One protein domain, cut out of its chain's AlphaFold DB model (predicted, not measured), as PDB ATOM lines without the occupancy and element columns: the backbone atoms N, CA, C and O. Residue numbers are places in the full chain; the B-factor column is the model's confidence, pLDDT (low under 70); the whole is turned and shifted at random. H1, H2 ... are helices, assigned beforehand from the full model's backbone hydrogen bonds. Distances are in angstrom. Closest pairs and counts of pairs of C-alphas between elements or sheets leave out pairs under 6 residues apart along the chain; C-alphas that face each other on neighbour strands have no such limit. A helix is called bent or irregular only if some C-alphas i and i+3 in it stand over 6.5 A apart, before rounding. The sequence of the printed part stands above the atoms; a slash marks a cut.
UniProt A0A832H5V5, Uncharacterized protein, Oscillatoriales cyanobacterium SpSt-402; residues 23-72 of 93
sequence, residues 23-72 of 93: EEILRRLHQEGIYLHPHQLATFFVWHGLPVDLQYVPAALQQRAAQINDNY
ATOM      1  N   GLU A  23     135.761 148.409 127.917       84.94
ATOM      2  CA  GLU A  23     136.973 148.904 128.586       84.94
ATOM      3  C   GLU A  23     136.714 150.181 129.400       84.94
ATOM      4  O   GLU A  23     137.221 150.331 130.514       84.94
ATOM      5  N   GLU A  24     135.912 151.110 128.877       86.44
ATOM      6  CA  GLU A  24     135.580 152.348 129.583       86.44
ATOM      7  C   GLU A  24     134.704 152.107 130.807       86.44
ATOM      8  O   GLU A  24     134.928 152.741 131.840       86.44
ATOM      9  N   ILE A  25     133.740 151.189 130.707       88.69
ATOM     10  CA  ILE A  25     132.898 150.778 131.835       88.69
ATOM     11  C   ILE A  25     133.777 150.161 132.923       88.69
ATOM     12  O   ILE A  25     133.710 150.575 134.080       88.69
ATOM     13  N   LEU A  26     134.652 149.227 132.549       88.56
ATOM     14  CA  LEU A  26     135.564 148.571 133.478       88.56
ATOM     15  C   LEU A  26     136.500 149.573 134.172       88.56
ATOM     16  O   LEU A  26     136.643 149.548 135.394       88.56
ATOM     17  N   ARG A  27     137.070 150.517 133.411       88.06
ATOM     18  CA  ARG A  27     137.925 151.583 133.949       88.06
ATOM     19  C   ARG A  27     137.175 152.493 134.924       88.06
ATOM     20  O   ARG A  27     137.736 152.846 135.958       88.06
ATOM     21  N   ARG A  28     135.933 152.883 134.617       90.25
ATOM     22  CA  ARG A  28     135.108 153.721 135.509       90.25
ATOM     23  C   ARG A  28     134.806 153.003 136.823       90.25
ATOM     24  O   ARG A  28     134.974 153.600 137.878       90.25
ATOM     25  N   LEU A  29     134.463 151.716 136.770       89.56
ATOM     26  CA  LEU A  29     134.239 150.906 137.973       89.56
ATOM     27  C   LEU A  29     135.489 150.868 138.862       89.56
ATOM     28  O   LEU A  29     135.396 151.095 140.067       89.56
ATOM     29  N   HIS A  30     136.673 150.671 138.273       88.88
ATOM     30  CA  HIS A  30     137.933 150.705 139.024       88.88
ATOM     31  C   HIS A  30     138.215 152.087 139.635       88.88
ATOM     32  O   HIS A  30     138.675 152.162 140.772       88.88
ATOM     33  N   GLN A  31     137.902 153.178 138.927       88.50
ATOM     34  CA  GLN A  31     138.035 154.549 139.446       88.50
ATOM     35  C   GLN A  31     137.096 154.834 140.627       88.50
ATOM     36  O   GLN A  31     137.462 155.585 141.527       88.50
ATOM     37  N   GLU A  32     135.922 154.207 140.656       91.62
ATOM     38  CA  GLU A  32     134.979 154.272 141.779       91.62
ATOM     39  C   GLU A  32     135.364 153.342 142.946       91.62
ATOM     40  O   GLU A  32     134.673 153.293 143.963       91.62
ATOM     41  N   GLY A  33     136.478 152.611 142.833       89.81
ATOM     42  CA  GLY A  33     136.953 151.668 143.848       89.81
ATOM     43  C   GLY A  33     136.297 150.286 143.775       89.81
ATOM     44  O   GLY A  33     136.499 149.466 144.672       89.81
ATOM     45  N   ILE A  34     135.537 150.001 142.714       89.62
ATOM     46  CA  ILE A  34     134.925 148.696 142.453       89.62
ATOM     47  C   ILE A  34     135.873 147.883 141.570       89.62
ATOM     48  O   ILE A  34     135.828 147.945 140.341       89.62
ATOM     49  N   TYR A  35     136.740 147.093 142.197       86.62
ATOM     50  CA  TYR A  35     137.692 146.240 141.488       86.62
ATOM     51  C   TYR A  35     137.035 144.931 141.042       86.62
ATOM     52  O   TYR A  35     136.850 144.005 141.829       86.62
ATOM     53  N   LEU A  36     136.688 144.861 139.758       85.69
ATOM     54  CA  LEU A  36     136.166 143.664 139.098       85.69
ATOM     55  C   LEU A  36     137.193 143.108 138.119       85.69
ATOM     56  O   LEU A  36     137.830 143.862 137.381       85.69
ATOM     57  N   HIS A  37     137.309 141.783 138.074       87.06
ATOM     58  CA  HIS A  37     138.067 141.123 137.022       87.06
ATOM     59  C   HIS A  37     137.317 141.279 135.684       87.06
ATOM     60  O   HIS A  37     136.097 141.070 135.668       87.06
ATOM     61  N   PRO A  38     137.987 141.568 134.549       87.25
ATOM     62  CA  PRO A  38     137.321 141.733 133.254       87.25
ATOM     63  C   PRO A  38     136.417 140.549 132.906       87.25
ATOM     64  O   PRO A  38     135.277 140.742 132.506       87.25
ATOM     65  N   HIS A  39     136.870 139.319 133.176       88.31
ATOM     66  CA  HIS A  39     136.055 138.112 132.982       88.31
ATOM     67  C   HIS A  39     134.735 138.112 133.767       88.31
ATOM     68  O   HIS A  39     133.745 137.573 133.276       88.31
ATOM     69  N   GLN A  40     134.689 138.687 134.974       89.56
ATOM     70  CA  GLN A  40     133.461 138.748 135.778       89.56
ATOM     71  C   GLN A  40     132.461 139.724 135.162       89.56
ATOM     72  O   GLN A  40     131.288 139.385 135.008       89.56
ATOM     73  N   LEU A  41     132.941 140.902 134.754       90.06
ATOM     74  CA  LEU A  41     132.119 141.889 134.062       90.06
ATOM     75  C   LEU A  41     131.644 141.346 132.707       90.06
ATOM     76  O   LEU A  41     130.461 141.417 132.393       90.06
ATOM     77  N   ALA A  42     132.531 140.712 131.944       90.56
ATOM     78  CA  ALA A  42     132.195 140.101 130.665       90.56
ATOM     79  C   ALA A  42     131.152 138.990 130.820       90.56
ATOM     80  O   ALA A  42     130.178 138.938 130.076       90.56
ATOM     81  N   THR A  43     131.310 138.138 131.835       90.75
ATOM     82  CA  THR A  43     130.321 137.112 132.175       90.75
ATOM     83  C   THR A  43     128.967 137.756 132.455       90.75
ATOM     84  O   THR A  43     127.978 137.368 131.838       90.75
ATOM     85  N   PHE A  44     128.917 138.776 133.315       91.44
ATOM     86  CA  PHE A  44     127.685 139.510 133.606       91.44
ATOM     87  C   PHE A  44     127.017 140.033 132.323       91.44
ATOM     88  O   PHE A  44     125.833 139.783 132.101       91.44
ATOM     89  N   PHE A  45     127.781 140.661 131.428       91.81
ATOM     90  CA  PHE A  45     127.268 141.191 130.163       91.81
ATOM     91  C   PHE A  45     126.646 140.091 129.296       91.81
ATOM     92  O   PHE A  45     125.485 140.201 128.902       91.81
ATOM     93  N   VAL A  46     127.357 138.980 129.085       91.12
ATOM     94  CA  VAL A  46     126.857 137.847 128.285       91.12
ATOM     95  C   VAL A  46     125.586 137.240 128.884       91.12
ATOM     96  O   VAL A  46     124.651 136.896 128.155       91.12
ATOM     97  N   TRP A  47     125.525 137.104 130.211       91.19
ATOM     98  CA  TRP A  47     124.346 136.571 130.896       91.19
ATOM     99  C   TRP A  47     123.112 137.455 130.710       91.19
ATOM    100  O   TRP A  47     122.012 136.919 130.556       91.19
ATOM    101  N   HIS A  48     123.305 138.774 130.651       90.50
ATOM    102  CA  HIS A  48     122.246 139.764 130.454       90.50
ATOM    103  C   HIS A  48     121.985 140.140 128.988       90.50
ATOM    104  O   HIS A  48     121.118 140.969 128.725       90.50
ATOM    105  N   GLY A  49     122.673 139.511 128.029       88.06
ATOM    106  CA  GLY A  49     122.473 139.784 126.603       88.06
ATOM    107  C   GLY A  49     123.066 141.118 126.145       88.06
ATOM    108  O   GLY A  49     122.594 141.686 125.164       88.06
ATOM    109  N   LEU A  50     124.069 141.626 126.863       88.50
ATOM    110  CA  LEU A  50     124.777 142.855 126.526       88.50
ATOM    111  C   LEU A  50     126.016 142.552 125.672       88.50
ATOM    112  O   LEU A  50     126.684 141.537 125.904       88.50
ATOM    113  N   PRO A  51     126.337 143.426 124.707       86.19
ATOM    114  CA  PRO A  51     127.500 143.264 123.848       86.19
ATOM    115  C   PRO A  51     128.790 143.456 124.651       86.19
ATOM    116  O   PRO A  51     128.873 144.322 125.518       86.19
ATOM    117  N   VAL A  52     129.802 142.636 124.375       86.69
ATOM    118  CA  VAL A  52     131.044 142.574 125.162       86.69
ATOM    119  C   VAL A  52     132.261 142.326 124.279       86.69
ATOM    120  O   VAL A  52     132.171 141.588 123.301       86.69
ATOM    121  N   ASP A  53     133.425 142.873 124.630       85.00
ATOM    122  CA  ASP A  53     134.662 142.546 123.914       85.00
ATOM    123  C   ASP A  53     135.024 141.070 124.129       85.00
ATOM    124  O   ASP A  53     135.263 140.624 125.258       85.00
ATOM    125  N   LEU A  54     135.112 140.306 123.035       84.50
ATOM    126  CA  LEU A  54     135.326 138.853 123.082       84.50
ATOM    127  C   LEU A  54     136.633 138.457 123.788       84.50
ATOM    128  O   LEU A  54     136.705 137.368 124.355       84.50
ATOM    129  N   GLN A  55     137.629 139.349 123.807       83.69
ATOM    130  CA  GLN A  55     138.910 139.142 124.492       83.69
ATOM    131  C   GLN A  55     138.759 138.888 126.002       83.69
ATOM    132  O   GLN A  55     139.561 138.160 126.577       83.69
ATOM    133  N   TYR A  56     137.720 139.438 126.642       83.62
ATOM    134  CA  TYR A  56     137.477 139.264 128.080       83.62
ATOM    135  C   TYR A  56     136.451 138.175 128.387       83.62
ATOM    136  O   TYR A  56     136.138 137.925 129.552       83.62
ATOM    137  N   VAL A  57     135.881 137.538 127.364       86.50
ATOM    138  CA  VAL A  57     134.854 136.518 127.551       86.50
ATOM    139  C   VAL A  57     135.523 135.160 127.778       86.50
ATOM    140  O   VAL A  57     136.286 134.702 126.922       86.50
ATOM    141  N   PRO A  58     135.208 134.455 128.883       85.38
ATOM    142  CA  PRO A  58     135.679 133.092 129.096       85.38
ATOM    143  C   PRO A  58     135.304 132.177 127.925       85.38
ATOM    144  O   PRO A  58     134.194 132.272 127.406       85.38
ATOM    145  N   ALA A  59     136.179 131.235 127.561       85.81
ATOM    146  CA  ALA A  59     135.984 130.340 126.411       85.81
ATOM    147  C   ALA A  59     134.592 129.674 126.374       85.81
ATOM    148  O   ALA A  59     133.962 129.598 125.323       85.81
ATOM    149  N   ALA A  60     134.068 129.273 127.538       88.50
ATOM    150  CA  ALA A  60     132.745 128.655 127.669       88.50
ATOM    151  C   ALA A  60     131.570 129.559 127.237       88.50
ATOM    152  O   ALA A  60     130.495 129.058 126.921       88.50
ATOM    153  N   LEU A  61     131.756 130.880 127.237       87.94
ATOM    154  CA  LEU A  61     130.733 131.877 126.920       87.94
ATOM    155  C   LEU A  61     130.963 132.568 125.570       87.94
ATOM    156  O   LEU A  61     130.094 133.323 125.131       87.94
ATOM    157  N   GLN A  62     132.078 132.294 124.884       87.38
ATOM    158  CA  GLN A  62     132.438 132.981 123.640       87.38
ATOM    159  C   GLN A  62     131.405 132.796 122.531       87.38
ATOM    160  O   GLN A  62     131.052 133.766 121.871       87.38
ATOM    161  N   GLN A  63     130.861 131.587 122.354       88.25
ATOM    162  CA  GLN A  63     129.843 131.343 121.325       88.25
ATOM    163  C   GLN A  63     128.587 132.195 121.554       88.25
ATOM    164  O   GLN A  63     128.025 132.748 120.611       88.25
ATOM    165  N   ARG A  64     128.164 132.334 122.815       88.88
ATOM    166  CA  ARG A  64     127.006 133.156 123.182       88.88
ATOM    167  C   ARG A  64     127.309 134.646 123.034       88.88
ATOM    168  O   ARG A  64     126.471 135.381 122.526       88.88
ATOM    169  N   ALA A  65     128.498 135.085 123.440       88.69
ATOM    170  CA  ALA A  65     128.936 136.465 123.258       88.69
ATOM    171  C   ALA A  65     129.010 136.853 121.777       88.69
ATOM    172  O   ALA A  65     128.519 137.909 121.402       88.69
ATOM    173  N   ALA A  66     129.532 135.969 120.922       87.19
ATOM    174  CA  ALA A  66     129.573 136.183 119.479       87.19
ATOM    175  C   ALA A  66     128.165 136.358 118.893       87.19
ATOM    176  O   ALA A  66     127.950 137.268 118.108       87.19
ATOM    177  N   GLN A  67     127.186 135.556 119.327       88.75
ATOM    178  CA  GLN A  67     125.790 135.708 118.893       88.75
ATOM    179  C   GLN A  67     125.166 137.038 119.335       88.75
ATOM    180  O   GLN A  67     124.431 137.656 118.569       88.75
ATOM    181  N   ILE A  68     125.437 137.478 120.568       87.56
ATOM    182  CA  ILE A  68     124.955 138.773 121.072       87.56
ATOM    183  C   ILE A  68     125.573 139.912 120.255       87.56
ATOM    184  O   ILE A  68     124.865 140.817 119.819       87.56
ATOM    185  N   ASN A  69     126.880 139.833 120.013       87.06
ATOM    186  CA  ASN A  69     127.633 140.840 119.286       87.06
ATOM    187  C   ASN A  69     127.284 140.899 117.787       87.06
ATOM    188  O   ASN A  69     127.269 141.986 117.229       87.06
ATOM    189  N   ASP A  70     126.974 139.769 117.143       84.81
ATOM    190  CA  ASP A  70     126.603 139.694 115.715       84.81
ATOM    191  C   ASP A  70     125.337 140.506 115.397       84.81
ATOM    192  O   ASP A  70     125.205 141.111 114.337       84.81
ATOM    193  N   ASN A  71     124.426 140.587 116.369       77.62
ATOM    194  CA  ASN A  71     123.196 141.368 116.262       77.62
ATOM    195  C   ASN A  71     123.361 142.818 116.754       77.62
ATOM    196  O   ASN A  71     122.402 143.593 116.725       77.62
ATOM    197  N   TYR A  72     124.549 143.189 117.236       79.06
ATOM    198  CA  TYR A  72     124.812 144.493 117.822       79.06
ATOM    199  C   TYR A  72     125.495 145.428 116.819       79.06
ATOM    200  O   TYR A  72     126.572 145.148 116.307       79.06
TER     201      TYR A  72
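Overview. This is residues 23 to 72 of the 93 residues of an uncharacterized protein of Oscillatoriales cyanobacterium SpSt-402 (UniProt A0A832H5V5). Three short helices are strung one after another along the longest axis of an elongated shape, with H2 in the middle, H3 crossing H2 at a steep tilt on one side, and H1 at the far end on the other side. H2 and H3 make the packed part, the link of residues 49 to 58 folds back from the end of H2 to the beginning of H3, and H1 comes near H2 but touches no helix; residues 28 to 33, of which 28 to 31 belong to H1, stick out. The printed part has 50 residues with three named helices, in the order H1, H2, H3 along the chain, and no named strand. The class is all helix, with 32 of the 50 printed residues in the named helices. The whole is compact by its radius of gyration of the C-alphas, 10.9 A, and elongated in outline, with spans of 31 by 20 by 17 A.

Along the chain. The longest helix is H3, residues 59 to 70, from Ala 59 to Asp 70, and it measures 17.0 A from first to last C-alpha. Its first C-alpha, that of Ala 59, stands at (135.984, 130.340, 126.411), and its last, that of Asp 70, at (126.603, 139.694, 115.715). H3 is irregular: C-alphas 60 and 63 are 7.5 A apart, where about 5 A is found in a regular helix, and its line is a rough one. Before it in the chain comes H2, residues 38 to 48, from Pro 38 to His 48, which measures 15.5 A from first to last C-alpha. The first helix of the printed part is H1, residues 23 to 31, from Glu 23 to Gln 31, 12.3 A from first to last C-alpha. C-alpha 23, where H1 begins, stands at (136.973, 148.904, 128.586).

Arrangement. H3 and H2 touch, with 5 pairs of C-alphas within 8 A. Their closest C-alphas are those of Ala 65 in H3 and Val 46 in H2, 5.6 A apart. The lines of the two helices stand at a steep tilt of 56 degrees, and they run the same way. Their centres are 10.9 A apart. H2 and H1 are close but not clearly touching, with 2 pairs of C-alphas within 8 A. The closest C-alphas of these two are those of Pro 38 and Leu 26, 7.1 A apart. H1 and H2 stand at a steep tilt of 63 degrees and run opposite ways, with their centres 13.7 A apart. H1 and H3 are apart. In the backbones of H1 and H2 every O i to N i+4 pair is within hydrogen-bond range, while in H3 6 of 8 such pairs are.

Size, cuts and confidence. The two C-alphas farthest apart in the domain are those of Gly 33 and Asn 71, at 32.5 A. The first and last printed C-alphas, those of Glu 23 and Tyr 72, are 16.8 A apart. The printed part has no cut and runs from residue 23 to residue 72 of a full chain of 93 residues. The link from H1 to H2 is short, with 6 residues between them, and the link from H2 to H3 is short too, with 10 residues between them. Neither link is long. The mean pLDDT of the printed part is 87.6, and no printed residue is under 70.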